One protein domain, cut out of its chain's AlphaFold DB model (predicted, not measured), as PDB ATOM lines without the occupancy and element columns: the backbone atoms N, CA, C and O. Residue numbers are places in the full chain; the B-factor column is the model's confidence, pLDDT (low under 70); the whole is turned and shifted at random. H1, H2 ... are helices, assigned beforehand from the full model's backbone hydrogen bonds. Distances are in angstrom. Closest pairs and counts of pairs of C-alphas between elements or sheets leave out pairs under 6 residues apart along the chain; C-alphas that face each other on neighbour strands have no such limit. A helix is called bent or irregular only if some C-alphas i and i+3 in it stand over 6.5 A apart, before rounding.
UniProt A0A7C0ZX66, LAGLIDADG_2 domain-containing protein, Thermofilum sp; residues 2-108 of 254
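This is residues 2 to 108 of the 254 residues of the protein "LAGLIDADG_2 domain-containing protein" of Thermofilum sp (UniProt A0A7C0ZX66). Two lobes of three helices each sit end to end along the longest axis, joined by the long link of residues 44 to 55: in the first lobe H1 and H2 make a helical hairpin with H3 packed slantwise on both, and in the second H5 and H6 pack on the long, kinked H4 and on each other. The 107 printed residues hold six named helices, H1 to H6 in order along the chain, and no named strand; the class is all helix. The whole is only just compact, close to loose, with a radius of gyration of the C-alphas of 15.5 A, and its elongated outline spans 46 by 25 by 22 A.

H1, residues 2 to 14, begins at C-alpha 2 (55.652, 37.652, 65.711) and is 18.3 A long. H2, residues 19 to 33, is 17.2 A long and irregular: C-alphas 29 and 32 are 9.4 A apart. H3, residues 36 to 43, measures 10.3 A. H4, residues 56 to 76, is the longest helix at 29.4 A and begins at C-alpha 56 (42.964, 29.587, 74.952). It has a kink of 46 degrees near residue 63 and is irregular, with C-alphas 61 and 64 at 7.6 A. H5, residues 82 to 92, measures 15.7 A. H6, residues 99 to 106, measures 10.5 A and ends at C-alpha 106 (44.066, 37.848, 94.884).

H1 and H2 form a hairpin and touch at a shallow tilt of 20 degrees, opposite ways; their closest C-alphas, Cys 12 and Thr 22, are 5.7 A apart. H3 touches H1 at a steep tilt of 55 degrees, the same way, closest at the C-alphas of Val 9 and Tyr 43, 6.2 A. H2 touches H3 with residues 19 to 23 alone, closest at the C-alphas of Phe 19 and Tyr 43, 6.8 A, at a steep tilt of 54 degrees. H1 and H4 are apart, but only just, their closest C-alphas 8.4 A apart. H4 touches H5 with residues 66 to 74 alone, closest at the C-alphas of Ala 70 and Val 85, 6.4 A, at a steep tilt of 64 degrees, opposite ways. H4 touches H6 with residues 67 to 74 alone, closest at the C-alphas of Leu 71 and Leu 106, 6.6 A, at a steep tilt of 62 degrees. H5 and H6 touch and are about perpendicular at 80 degrees, with the C-alphas of His 82 and Tyr 103 closest at 5.1 A. Every O i to N i+4 pair is within hydrogen-bond range in H1, H3 and H6, against 9 of 11 in H2, 15 of 17 in H4 and 6 of 7 in H5.

The two C-alphas farthest apart are those of Glu 28 and Asp 79, at 47.9 A. The printed part has no cut, and its one long link joins H3 to H4. The mean pLDDT of the printed part is 93.9, and residues 47 to 48 are under 70.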
ATOM      1  N   TYR A   2      54.644  37.729  64.632       86.75
ATOM      2  CA  TYR A   2      55.652  37.652  65.711       86.75
ATOM      3  C   TYR A   2      55.197  36.877  66.960       86.75
ATOM      4  O   TYR A   2      55.944  36.036  67.450       86.75
ATOM      5  N   ASP A   3      53.958  37.068  67.426       91.12
ATOM      6  CA  ASP A   3      53.436  36.302  68.571       91.12
ATOM      7  C   ASP A   3      53.377  34.791  68.304       91.12
ATOM      8  O   ASP A   3      53.669  34.004  69.198       91.12
ATOM      9  N   ASN A   4      53.027  34.359  67.088       93.81
ATOM     10  CA  ASN A   4      52.964  32.931  66.755       93.81
ATOM     11  C   ASN A   4      54.364  32.336  66.571       93.81
ATOM     12  O   ASN A   4      54.604  31.210  67.004       93.81
ATOM     13  N   ALA A   5      55.311  33.099  66.022       94.56
ATOM     14  CA  ALA A   5      56.714  32.696  65.992       94.56
ATOM     15  C   ALA A   5      57.282  32.555  67.417       94.56
ATOM     16  O   ALA A   5      57.934  31.563  67.734       94.56
ATOM     17  N   TYR A   6      56.958  33.484  68.320       95.00
ATOM     18  CA  TYR A   6      57.355  33.368  69.721       95.00
ATOM     19  C   TYR A   6      56.682  32.181  70.427       95.00
ATOM     20  O   TYR A   6      57.367  31.402  71.086       95.00
ATOM     21  N   ARG A   7      55.369  31.968  70.235       95.88
ATOM     22  CA  ARG A   7      54.662  30.765  70.723       95.88
ATOM     23  C   ARG A   7      55.316  29.480  70.223       95.88
ATOM     24  O   ARG A   7      55.434  28.540  70.997       95.88
ATOM     25  N   THR A   8      55.784  29.454  68.978       97.12
ATOM     26  CA  THR A   8      56.512  28.311  68.405       97.12
ATOM     27  C   THR A   8      57.787  28.018  69.186       97.12
ATOM     28  O   THR A   8      57.996  26.880  69.602       97.12
ATOM     29  N   VAL A   9      58.593  29.045  69.474       96.94
ATOM     30  CA  VAL A   9      59.796  28.904  70.311       96.94
ATOM     31  C   VAL A   9      59.441  28.387  71.708       96.94
ATOM     32  O   VAL A   9      60.126  27.503  72.221       96.94
ATOM     33  N   LEU A  10      58.364  28.889  72.320       96.44
ATOM     34  CA  LEU A  10      57.909  28.419  73.631       96.44
ATOM     35  C   LEU A  10      57.450  26.957  73.603       96.44
ATOM     36  O   LEU A  10      57.827  26.203  74.493       96.44
ATOM     37  N   LEU A  11      56.671  26.550  72.597       97.94
ATOM     38  CA  LEU A  11      56.216  25.165  72.436       97.94
ATOM     39  C   LEU A  11      57.402  24.211  72.267       97.94
ATOM     40  O   LEU A  11      57.460  23.207  72.969       97.94
ATOM     41  N   CYS A  12      58.376  24.557  71.420       98.06
ATOM     42  CA  CYS A  12      59.581  23.746  71.225       98.06
ATOM     43  C   CYS A  12      60.384  23.609  72.526       98.06
ATOM     44  O   CYS A  12      60.781  22.509  72.894       98.06
ATOM     45  N   ARG A  13      60.563  24.708  73.275       96.56
ATOM     46  CA  ARG A  13      61.241  24.675  74.582       96.56
ATOM     47  C   ARG A  13      60.503  23.822  75.605       96.56
ATOM     48  O   ARG A  13      61.140  23.078  76.340       96.56
ATOM     49  N   LEU A  14      59.179  23.943  75.672       96.62
ATOM     50  CA  LEU A  14      58.354  23.140  76.575       96.62
ATOM     51  C   LEU A  14      58.372  21.652  76.207       96.62
ATOM     52  O   LEU A  14      58.229  20.825  77.097       96.62
ATOM     53  N   ALA A  15      58.567  21.331  74.926       97.62
ATOM     54  CA  ALA A  15      58.753  19.972  74.426       97.62
ATOM     55  C   ALA A  15      60.196  19.447  74.573       97.62
ATOM     56  O   ALA A  15      60.463  18.307  74.215       97.62
ATOM     57  N   GLY A  16      61.133  20.256  75.084       97.44
ATOM     58  CA  GLY A  16      62.522  19.840  75.307       97.44
ATOM     59  C   GLY A  16      63.438  19.912  74.082       97.44
ATOM     60  O   GLY A  16      64.566  19.432  74.150       97.44
ATOM     61  N   LEU A  17      63.005  20.534  72.980       97.94
ATOM     62  CA  LEU A  17      63.832  20.669  71.777       97.94
ATOM     63  C   LEU A  17      65.001  21.630  72.005       97.94
ATOM     64  O   LEU A  17      64.871  22.683  72.652       97.94
ATOM     65  N   ASN A  18      66.135  21.322  71.381       97.88
ATOM     66  CA  ASN A  18      67.294  22.199  71.376       97.88
ATOM     67  C   ASN A  18      67.090  23.406  70.432       97.88
ATOM     68  O   ASN A  18      66.113  23.508  69.677       97.88
ATOM     69  N   PHE A  19      68.015  24.368  70.478       96.94
ATOM     70  CA  PHE A  19      67.915  25.583  69.664       96.94
ATOM     71  C   PHE A  19      67.942  25.300  68.154       96.94
ATOM     72  O   PHE A  19      67.222  25.957  67.403       96.94
ATOM     73  N   ALA A  20      68.758  24.344  67.698       96.88
ATOM     74  CA  ALA A  20      68.879  24.029  66.277       96.88
ATOM     75  C   ALA A  20      67.579  23.421  65.732       96.88
ATOM     76  O   ALA A  20      67.100  23.848  64.682       96.88
ATOM     77  N   GLU A  21      66.970  22.494  66.472       97.19
ATOM     78  CA  GLU A  21      65.665  21.912  66.144       97.19
ATOM     79  C   GLU A  21      64.568  22.978  66.140       97.19
ATOM     80  O   GLU A  21      63.825  23.104  65.166       97.19
ATOM     81  N   THR A  22      64.526  23.810  67.184       97.62
ATOM     82  CA  THR A  22      63.564  24.915  67.291       97.62
ATOM     83  C   THR A  22      63.679  25.868  66.101       97.62
ATOM     84  O   THR A  22      62.670  26.257  65.516       97.62
ATOM     85  N   LYS A  23      64.908  26.233  65.713       96.44
ATOM     86  CA  LYS A  23      65.169  27.108  64.567       96.44
ATOM     87  C   LYS A  23      64.627  26.505  63.272       96.44
ATOM     88  O   LYS A  23      63.928  27.208  62.551       96.44
ATOM     89  N   ARG A  24      64.899  25.221  63.011       95.81
ATOM     90  CA  ARG A  24      64.400  24.527  61.811       95.81
ATOM     91  C   ARG A  24      62.874  24.567  61.737       95.81
ATOM     92  O   ARG A  24      62.336  24.877  60.687       95.81
ATOM     93  N   ILE A  25      62.178  24.325  62.851       96.75
ATOM     94  CA  ILE A  25      60.705  24.376  62.889       96.75
ATOM     95  C   ILE A  25      60.184  25.794  62.627       96.75
ATOM     96  O   ILE A  25      59.212  25.969  61.895       96.75
ATOM     97  N   VAL A  26      60.825  26.821  63.196       96.38
ATOM     98  CA  VAL A  26      60.462  28.219  62.913       96.38
ATOM     99  C   VAL A  26      60.652  28.540  61.426       96.38
ATOM    100  O   VAL A  26      59.762  29.142  60.829       96.38
ATOM    101  N   GLU A  27      61.760  28.111  60.823       94.75
ATOM    102  CA  GLU A  27      62.050  28.327  59.398       94.75
ATOM    103  C   GLU A  27      61.072  27.565  58.487       94.75
ATOM    104  O   GLU A  27      60.573  28.143  57.527       94.75
ATOM    105  N   GLU A  28      60.707  26.323  58.815       93.69
ATOM    106  CA  GLU A  28      59.716  25.546  58.051       93.69
ATOM    107  C   GLU A  28      58.319  26.182  58.047       93.69
ATOM    108  O   GLU A  28      57.583  26.058  57.069       93.69
ATOM    109  N   ILE A  29      57.927  26.835  59.144       93.50
ATOM    110  CA  ILE A  29      56.557  27.342  59.317       93.50
ATOM    111  C   ILE A  29      56.427  28.806  58.899       93.50
ATOM    112  O   ILE A  29      55.391  29.194  58.359       93.50
ATOM    113  N   PHE A  30      57.444  29.625  59.170       92.25
ATOM    114  CA  PHE A  30      57.408  31.074  58.943       92.25
ATOM    115  C   PHE A  30      58.398  31.544  57.868       92.25
ATOM    116  O   PHE A  30      58.450  32.744  57.586       92.25
ATOM    117  N   GLY A  31      59.184  30.642  57.274       86.69
ATOM    118  CA  GLY A  31      60.250  30.981  56.333       86.69
ATOM    119  C   GLY A  31      61.401  31.750  56.988       86.69
ATOM    120  O   GLY A  31      61.518  31.836  58.213       86.69
ATOM    121  N   ALA A  32      62.229  32.393  56.161       80.06
ATOM    122  CA  ALA A  32      63.331  33.256  56.606       80.06
ATOM    123  C   ALA A  32      62.868  34.615  57.187       80.06
ATOM    124  O   ALA A  32      63.680  35.508  57.418       80.06
ATOM    125  N   THR A  33      61.566  34.781  57.448       85.88
ATOM    126  CA  THR A  33      60.955  36.041  57.898       85.88
ATOM    127  C   THR A  33      61.390  36.452  59.307       85.88
ATOM    128  O   THR A  33      61.369  37.635  59.644       85.88
ATOM    129  N   ILE A  34      61.775  35.493  60.160       89.81
ATOM    130  CA  ILE A  34      62.207  35.763  61.538       89.81
ATOM    131  C   ILE A  34      63.730  35.595  61.643       89.81
ATOM    132  O   ILE A  34      64.223  34.469  61.526       89.81
ATOM    133  N   PRO A  35      64.497  36.666  61.930       91.56
ATOM    134  CA  PRO A  35      65.951  36.577  62.006       91.56
ATOM    135  C   PRO A  35      66.435  35.580  63.064       91.56
ATOM    136  O   PRO A  35      65.933  35.544  64.193       91.56
ATOM    137  N   ARG A  36      67.502  34.834  62.748       92.38
ATOM    138  CA  ARG A  36      68.135  33.871  63.671       92.38
ATOM    139  C   ARG A  36      68.472  34.489  65.030       92.38
ATOM    140  O   ARG A  36      68.316  33.828  66.054       92.38
ATOM    141  N   SER A  37      68.947  35.734  65.049       92.38
ATOM    142  CA  SER A  37      69.284  36.466  66.276       92.38
ATOM    143  C   SER A  37      68.064  36.665  67.181       92.38
ATOM    144  O   SER A  37      68.168  36.481  68.394       92.38
ATOM    145  N   VAL A  38      66.895  36.946  66.597       93.06
ATOM    146  CA  VAL A  38      65.620  37.094  67.309       93.06
ATOM    147  C   VAL A  38      65.186  35.757  67.906       93.06
ATOM    148  O   VAL A  38      64.943  35.687  69.112       93.06
ATOM    149  N   VAL A  39      65.190  34.678  67.111       94.31
ATOM    150  CA  VAL A  39      64.862  33.322  67.599       94.31
ATOM    151  C   VAL A  39      65.810  32.908  68.728       94.31
ATOM    152  O   VAL A  39      65.357  32.428  69.766       94.31
ATOM    153  N   LYS A  40      67.121  33.148  68.571       94.62
ATOM    154  CA  LYS A  40      68.144  32.863  69.593       94.62
ATOM    155  C   LYS A  40      67.860  33.627  70.882       94.62
ATOM    156  O   LYS A  40      67.893  33.053  71.969       94.62
ATOM    157  N   SER A  41      67.543  34.911  70.763       93.38
ATOM    158  CA  SER A  41      67.238  35.760  71.909       93.38
ATOM    159  C   SER A  41      65.989  35.301  72.664       93.38
ATOM    160  O   SER A  41      65.989  35.313  73.894       93.38
ATOM    161  N   TRP A  42      64.941  34.879  71.956       94.69
ATOM    162  CA  TRP A  42      63.729  34.323  72.564       94.69
ATOM    163  C   TRP A  42      63.969  32.957  73.204       94.69
ATOM    164  O   TRP A  42      63.501  32.704  74.315       94.69
ATOM    165  N   TYR A  43      64.732  32.090  72.535       94.94
ATOM    166  CA  TYR A  43      65.020  30.748  73.026       94.94
ATOM    167  C   TYR A  43      65.777  30.786  74.359       94.94
ATOM    168  O   TYR A  43      65.378  30.128  75.313       94.94
ATOM    169  N   TYR A  44      66.809  31.627  74.465       92.12
ATOM    170  CA  TYR A  44      67.600  31.777  75.693       92.12
ATOM    171  C   TYR A  44      67.039  32.811  76.683       92.12
ATOM    172  O   TYR A  44      67.680  33.091  77.689       92.12
ATOM    173  N   GLY A  45      65.872  33.409  76.412       84.56
ATOM    174  CA  GLY A  45      65.243  34.382  77.315       84.56
ATOM    175  C   GLY A  45      65.988  35.717  77.461       84.56
ATOM    176  O   GLY A  45      65.740  36.442  78.416       84.56
ATOM    177  N   ARG A  46      66.881  36.066  76.523       77.75
ATOM    178  CA  ARG A  46      67.714  37.287  76.582       77.75
ATOM    179  C   ARG A  46      66.960  38.568  76.211       77.75
ATOM    180  O   ARG A  46      67.347  39.647  76.637       77.75
ATOM    181  N   LYS A  47      65.880  38.463  75.423       69.00
ATOM    182  CA  LYS A  47      64.976  39.582  75.090       69.00
ATOM    183  C   LYS A  47      63.553  39.179  75.429       69.00
ATOM    184  O   LYS A  47      63.069  38.161  74.932       69.00
ATOM    185  N   SER A  48      62.879  39.989  76.241       66.06
ATOM    186  CA  SER A  48      61.495  39.732  76.626       66.06
ATOM    187  C   SER A  48      60.553  40.097  75.479       66.06
ATOM    188  O   SER A  48      60.180  41.260  75.325       66.06
ATOM    189  N   HIS A  49      60.141  39.109  74.682       84.88
ATOM    190  CA  HIS A  49      58.850  39.200  74.002       84.88
ATOM    191  C   HIS A  49      57.781  38.691  74.958       84.88
ATOM    192  O   HIS A  49      57.984  37.699  75.661       84.88
ATOM    193  N   ARG A  50      56.651  39.387  75.026       83.38
ATOM    194  CA  ARG A  50      55.531  38.990  75.877       83.38
ATOM    195  C   ARG A  50      54.283  38.933  75.039       83.38
ATOM    196  O   ARG A  50      53.935  39.904  74.375       83.38
ATOM    197  N   ILE A  51      53.587  37.813  75.141       87.69
ATOM    198  CA  ILE A  51      52.294  37.660  74.493       87.69
ATOM    199  C   ILE A  51      51.297  38.543  75.248       87.69
ATOM    200  O   ILE A  51      51.073  38.360  76.449       87.69
ATOM    201  N   THR A  52      50.730  39.523  74.549       80.25
ATOM    202  CA  THR A  52      49.746  40.462  75.108       80.25
ATOM    203  C   THR A  52      48.318  40.019  74.811       80.25
ATOM    204  O   THR A  52      47.464  40.057  75.694       80.25
ATOM    205  N   LYS A  53      48.060  39.533  73.591       89.31
ATOM    206  CA  LYS A  53      46.768  38.971  73.184       89.31
ATOM    207  C   LYS A  53      46.753  37.466  73.441       89.31
ATOM    208  O   LYS A  53      47.173  36.677  72.595       89.31
ATOM    209  N   LEU A  54      46.291  37.089  74.634       93.25
ATOM    210  CA  LEU A  54      46.240  35.698  75.085       93.25
ATOM    211  C   LEU A  54      45.024  34.958  74.522       93.25
ATOM    212  O   LEU A  54      43.885  35.380  74.730       93.25
ATOM    213  N   ASN A  55      45.265  33.815  73.887       94.31
ATOM    214  CA  ASN A  55      44.224  32.891  73.443       94.31
ATOM    215  C   ASN A  55      44.064  31.715  74.432       94.31
ATOM    216  O   ASN A  55      44.687  31.680  75.497       94.31
ATOM    217  N   ALA A  56      43.202  30.750  74.099       95.00
ATOM    218  CA  ALA A  56      42.964  29.587  74.952       95.00
ATOM    219  C   ALA A  56      44.225  28.727  75.164       95.00
ATOM    220  O   ALA A  56      44.427  28.246  76.273       95.00
ATOM    221  N   LEU A  57      45.101  28.590  74.159       96.44
ATOM    222  CA  LEU A  57      46.365  27.857  74.291       96.44
ATOM    223  C   LEU A  57      47.283  28.514  75.331       96.44
ATOM    224  O   LEU A  57      47.761  27.839  76.241       96.44
ATOM    225  N   ASP A  58      47.483  29.833  75.250       96.19
ATOM    226  CA  ASP A  58      48.346  30.547  76.202       96.19
ATOM    227  C   ASP A  58      47.816  30.420  77.634       96.19
ATOM    228  O   ASP A  58      48.563  30.160  78.579       96.19
ATOM    229  N   LYS A  59      46.501  30.586  77.799       96.81
ATOM    230  CA  LYS A  59      45.843  30.474  79.099       96.81
ATOM    231  C   LYS A  59      45.958  29.045  79.650       96.81
ATOM    232  O   LYS A  59      46.330  28.892  80.811       96.81
ATOM    233  N   SER A  60      45.739  28.017  78.829       96.94
ATOM    234  CA  SER A  60      45.927  26.609  79.207       96.94
ATOM    235  C   SER A  60      47.365  26.282  79.630       96.94
ATOM    236  O   SER A  60      47.561  25.496  80.552       96.94
ATOM    237  N   LEU A  61      48.375  26.894  79.005       97.00
ATOM    238  CA  LEU A  61      49.783  26.653  79.342       97.00
ATOM    239  C   LEU A  61      50.237  27.379  80.613       97.00
ATOM    240  O   LEU A  61      51.056  26.856  81.377       97.00
ATOM    241  N   TRP A  62      49.735  28.597  80.837       96.56
ATOM    242  CA  TRP A  62      50.369  29.522  81.777       96.56
ATOM    243  C   TRP A  62      49.475  29.999  82.922       96.56
ATOM    244  O   TRP A  62      50.022  30.344  83.965       96.56
ATOM    245  N   TYR A  63      48.139  30.021  82.806       97.12
ATOM    246  CA  TYR A  63      47.295  30.659  83.834       97.12
ATOM    247  C   TYR A  63      47.334  29.957  85.188       97.12
ATOM    248  O   TYR A  63      47.372  30.640  86.205       97.12
ATOM    249  N   HIS A  64      47.369  28.624  85.231       97.00
ATOM    250  CA  HIS A  64      47.471  27.898  86.505       97.00
ATOM    251  C   HIS A  64      48.798  28.179  87.215       97.00
ATOM    252  O   HIS A  64      48.812  28.479  88.408       97.00
ATOM    253  N   LYS A  65      49.907  28.196  86.461       96.50
ATOM    254  CA  LYS A  65      51.233  28.578  86.974       96.50
ATOM    255  C   LYS A  65      51.255  30.040  87.425       96.50
ATOM    256  O   LYS A  65      51.759  30.344  88.504       96.50
ATOM    257  N   ALA A  66      50.672  30.936  86.630       97.19
ATOM    258  CA  ALA A  66      50.582  32.358  86.937       97.19
ATOM    259  C   ALA A  66      49.748  32.625  88.191       97.19
ATOM    260  O   ALA A  66      50.156  33.425  89.024       97.19
ATOM    261  N   TYR A  67      48.619  31.934  88.352       98.19
ATOM    262  CA  TYR A  67      47.758  32.031  89.525       98.19
ATOM    263  C   TYR A  67      48.487  31.583  90.791       98.19
ATOM    264  O   TYR A  67      48.583  32.354  91.747       98.19
ATOM    265  N   ALA A  68      49.078  30.384  90.779       97.75
ATOM    266  CA  ALA A  68      49.850  29.878  91.911       97.75
ATOM    267  C   ALA A  68      51.003  30.829  92.275       97.75
ATOM    268  O   ALA A  68      51.233  31.124  93.452       97.75
ATOM    269  N   PHE A  69      51.694  31.369  91.267       97.75
ATOM    270  CA  PHE A  69      52.781  32.308  91.500       97.75
ATOM    271  C   PHE A  69      52.290  33.669  92.018       97.75
ATOM    272  O   PHE A  69      52.910  34.232  92.918       97.75
ATOM    273  N   ALA A  70      51.143  34.163  91.545       97.94
ATOM    274  CA  ALA A  70      50.530  35.400  92.027       97.94
ATOM    275  C   ALA A  70      50.211  35.315  93.525       97.94
ATOM    276  O   ALA A  70      50.558  36.220  94.288       97.94
ATOM    277  N   LEU A  71      49.607  34.200  93.953       97.62
ATOM    278  CA  LEU A  71      49.317  33.945  95.364       97.62
ATOM    279  C   LEU A  71      50.606  33.865  96.191       97.62
ATOM    280  O   LEU A  71      50.681  34.460  97.265       97.62
ATOM    281  N   LYS A  72      51.645  33.188  95.683       97.69
ATOM    282  CA  LYS A  72      52.956  33.107  96.346       97.69
ATOM    283  C   LYS A  72      53.607  34.485  96.502       97.69
ATOM    284  O   LYS A  72      54.118  34.786  97.578       97.69
ATOM    285  N   LEU A  73      53.569  35.328  95.467       97.19
ATOM    286  CA  LEU A  73      54.097  36.695  95.517       97.19
ATOM    287  C   LEU A  73      53.354  37.550  96.542       97.19
ATOM    288  O   LEU A  73      54.006  38.246  97.317       97.19
ATOM    289  N   LYS A  74      52.018  37.462  96.582       97.12
ATOM    290  CA  LYS A  74      51.195  38.204  97.545       97.12
ATOM    291  C   LYS A  74      51.430  37.753  98.987       97.12
ATOM    292  O   LYS A  74      51.508  38.600  99.863       97.12
ATOM    293  N   ARG A  75      51.599  36.447  99.232       96.75
ATOM    294  CA  ARG A  75      51.946  35.917 100.565       96.75
ATOM    295  C   ARG A  75      53.312  36.406 101.045       96.75
ATOM    296  O   ARG A  75      53.448  36.760 102.204       96.75
ATOM    297  N   LYS A  76      54.311  36.439 100.155       97.06
ATOM    298  CA  LYS A  76      55.659  36.939 100.475       97.06
ATOM    299  C   LYS A  76      55.729  38.460 100.620       97.06
ATOM    300  O   LYS A  76      56.640  38.952 101.265       97.06
ATOM    301  N   ASN A  77      54.810  39.186  99.989       96.50
ATOM    302  CA  ASN A  77      54.787  40.644  99.980       96.50
ATOM    303  C   ASN A  77      53.354  41.148 100.237       96.50
ATOM    304  O   ASN A  77      52.660  41.533  99.284       96.50
ATOM    305  N   PRO A  78      52.883  41.132 101.499       94.94
ATOM    306  CA  PRO A  78      51.507  41.489 101.840       94.94
ATOM    307  C   PRO A  78      51.096  42.893 101.384       94.94
ATOM    308  O   PRO A  78      49.954  43.074 100.966       94.94
ATOM    309  N   ASP A  79      52.021  43.850 101.322       96.81
ATOM    310  CA  ASP A  79      51.725  45.241 100.935       96.81
ATOM    311  C   ASP A  79      51.593  45.446  99.422       96.81
ATOM    312  O   ASP A  79      51.149  46.491  98.941       96.81
ATOM    313  N   TRP A  80      51.960  44.452  98.607       97.12
ATOM    314  CA  TRP A  80      51.914  44.618  97.159       97.12
ATOM    315  C   TRP A  80      50.475  44.648  96.637       97.12
ATOM    316  O   TRP A  80      49.698  43.700  96.790       97.12
ATOM    317  N   GLY A  81      50.133  45.726  95.930       95.94
ATOM    318  CA  GLY A  81      48.909  45.811  95.138       95.94
ATOM    319  C   GLY A  81      48.930  44.890  93.909       95.94
ATOM    320  O   GLY A  81      49.986  44.518  93.394       95.94
ATOM    321  N   HIS A  82      47.746  44.570  93.380       96.88
ATOM    322  CA  HIS A  82      47.576  43.675  92.224       96.88
ATOM    323  C   HIS A  82      48.352  44.125  90.970       96.88
ATOM    324  O   HIS A  82      48.868  43.281  90.241       96.88
ATOM    325  N   LYS A  83      48.502  45.440  90.736       97.81
ATOM    326  CA  LYS A  83      49.312  45.984  89.628       97.81
ATOM    327  C   LYS A  83      50.789  45.603  89.764       97.81
ATOM    328  O   LYS A  83      51.391  45.160  88.791       97.81
ATOM    329  N   ARG A  84      51.356  45.717  90.972       97.69
ATOM    330  CA  ARG A  84      52.755  45.356  91.254       97.69
ATOM    331  C   ARG A  84      52.977  43.852  91.099       97.69
ATOM    332  O   ARG A  84      53.934  43.451  90.447       97.69
ATOM    333  N   VAL A  85      52.044  43.036  91.598       97.56
ATOM    334  CA  VAL A  85      52.064  41.577  91.394       97.56
ATOM    335  C   VAL A  85      52.002  41.227  89.901       97.56
ATOM    336  O   VAL A  85      52.788  40.407  89.443       97.56
ATOM    337  N   ALA A  86      51.128  41.870  89.120       96.69
ATOM    338  CA  ALA A  86      51.023  41.631  87.678       96.69
ATOM    339  C   ALA A  86      52.312  41.988  86.917       96.69
ATOM    340  O   ALA A  86      52.735  41.239  86.033       96.69
ATOM    341  N   THR A  87      52.956  43.104  87.274       95.38
ATOM    342  CA  THR A  87      54.257  43.494  86.715       95.38
ATOM    343  C   THR A  87      55.325  42.452  87.023       95.38
ATOM    344  O   THR A  87      56.054  42.049  86.116       95.38
ATOM    345  N   GLU A  88      55.390  41.983  88.270       95.62
ATOM    346  CA  GLU A  88      56.367  40.974  88.673       95.62
ATOM    347  C   GLU A  88      56.115  39.634  87.973       95.62
ATOM    348  O   GLU A  88      57.039  39.065  87.400       95.62
ATOM    349  N   LEU A  89      54.864  39.171  87.880       93.94
ATOM    350  CA  LEU A  89      54.512  37.976  87.100       93.94
ATOM    351  C   LEU A  89      55.019  38.059  85.657       93.94
ATOM    352  O   LEU A  89      55.592  37.098  85.148       93.94
ATOM    353  N   GLY A  90      54.844  39.214  85.010       90.75
ATOM    354  CA  GLY A  90      55.307  39.433  83.641       90.75
ATOM    355  C   GLY A  90      56.831  39.371  83.482       90.75
ATOM    356  O   GLY A  90      57.314  39.148  82.372       90.75
ATOM    357  N   ARG A  91      57.616  39.555  84.549       90.81
ATOM    358  CA  ARG A  91      59.081  39.395  84.502       90.81
ATOM    359  C   ARG A  91      59.511  37.932  84.430       90.81
ATOM    360  O   ARG A  91      60.523  37.650  83.802       90.81
ATOM    361  N   HIS A  92      58.721  37.024  84.994       90.44
ATOM    362  CA  HIS A  92      59.056  35.597  85.090       90.44
ATOM    363  C   HIS A  92      58.299  34.711  84.099       90.44
ATOM    364  O   HIS A  92      58.685  33.566  83.874       90.44
ATOM    365  N   LEU A  93      57.202  35.206  83.523       91.81
ATOM    366  CA  LEU A  93      56.355  34.447  82.608       91.81
ATOM    367  C   LEU A  93      56.396  35.029  81.191       91.81
ATOM    368  O   LEU A  93      56.476  36.245  81.018       91.81
ATOM    369  N   PRO A  94      56.250  34.187  80.152       92.19
ATOM    370  CA  PRO A  94      56.247  34.647  78.761       92.19
ATOM    371  C   PRO A  94      54.944  35.357  78.349       92.19
ATOM    372  O   PRO A  94      54.796  35.781  77.199       92.19
ATOM    373  N   ILE A  95      53.992  35.488  79.275       93.62
ATOM    374  CA  ILE A  95      52.682  36.099  79.062       93.62
ATOM    375  C   ILE A  95      52.508  37.344  79.929       93.62
ATOM    376  O   ILE A  95      53.018  37.421  81.047       93.62
ATOM    377  N   ARG A  96      51.722  38.304  79.440       92.81
ATOM    378  CA  ARG A  96      51.251  39.426  80.258       92.81
ATOM    379  C   ARG A  96      49.853  39.120  80.789       92.81
ATOM    380  O   ARG A  96      48.880  39.198  80.046       92.81
ATOM    381  N   VAL A  97      49.748  38.808  82.079       94.25
ATOM    382  CA  VAL A  97      48.442  38.666  82.741       94.25
ATOM    383  C   VAL A  97      47.857  40.062  82.998       94.25
ATOM    384  O   VAL A  97      48.554  40.904  83.573       94.25
ATOM    385  N   PRO A  98      46.604  40.345  82.598       94.94
ATOM    386  CA  PRO A  98      45.969  41.625  82.892       94.94
ATOM    387  C   PRO A  98      45.916  41.903  84.408       94.94
ATOM    388  O   PRO A  98      45.522  41.013  85.168       94.94
ATOM    389  N   PRO A  99      46.243  43.126  84.876       96.62
ATOM    390  CA  PRO A  99      46.200  43.455  86.303       96.62
ATOM    391  C   PRO A  99      44.844  43.191  86.963       96.62
ATOM    392  O   PRO A  99      44.802  42.757  88.109       96.62
ATOM    393  N   LEU A 100      43.743  43.391  86.232       96.69
ATOM    394  CA  LEU A 100      42.393  43.116  86.727       96.69
ATOM    395  C   LEU A 100      42.151  41.616  86.968       96.69
ATOM    396  O   LEU A 100      41.538  41.231  87.959       96.69
ATOM    397  N   THR A 101      42.698  40.749  86.113       96.44
ATOM    398  CA  THR A 101      42.669  39.298  86.338       96.44
ATOM    399  C   THR A 101      43.425  38.935  87.618       96.44
ATOM    400  O   THR A 101      42.916  38.171  88.433       96.44
ATOM    401  N   VAL A 102      44.600  39.538  87.838       97.62
ATOM    402  CA  VAL A 102      45.370  39.352  89.080       97.62
ATOM    403  C   VAL A 102      44.584  39.854  90.291       97.62
ATOM    404  O   VAL A 102      44.542  39.168  91.305       97.62
ATOM    405  N   TYR A 103      43.920  41.007  90.192       98.00
ATOM    406  CA  TYR A 103      43.055  41.522  91.255       98.00
ATOM    407  C   TYR A 103      41.996  40.496  91.676       98.00
ATOM    408  O   TYR A 103      41.921  40.154  92.858       98.00
ATOM    409  N   PHE A 104      41.244  39.939  90.721       97.88
ATOM    410  CA  PHE A 104      40.217  38.939  91.018       97.88
ATOM    411  C   PHE A 104      40.780  37.647  91.608       97.88
ATOM    412  O   PHE A 104      40.147  37.057  92.481       97.88
ATOM    413  N   TRP A 105      41.968  37.223  91.179       97.75
ATOM    414  CA  TRP A 105      42.653  36.077  91.774       97.75
ATOM    415  C   TRP A 105      43.052  36.325  93.229       97.75
ATOM    416  O   TRP A 105      42.820  35.467  94.078       97.75
ATOM    417  N   LEU A 106      43.624  37.496  93.531       96.94
ATOM    418  CA  LEU A 106      44.066  37.848  94.884       96.94
ATOM    419  C   LEU A 106      42.895  38.080  95.846       96.94
ATOM    420  O   LEU A 106      43.025  37.802  97.034       96.94
ATOM    421  N   LYS A 107      41.758  38.573  95.343       96.00
ATOM    422  CA  LYS A 107      40.511  38.736  96.109       96.00
ATOM    423  C   LYS A 107      39.674  37.458  96.201       96.00
ATOM    424  O   LYS A 107      38.613  37.483  96.810       96.00
ATOM    425  N   ASN A 108      40.137  36.356  95.605       94.12
ATOM    426  CA  ASN A 108      39.411  35.088  95.523       94.12
ATOM    427  C   ASN A 108      38.024  35.204  94.849       94.12
ATOM    428  O   ASN A 108      37.166  34.351  95.045       94.12
TER     429      ASN A 108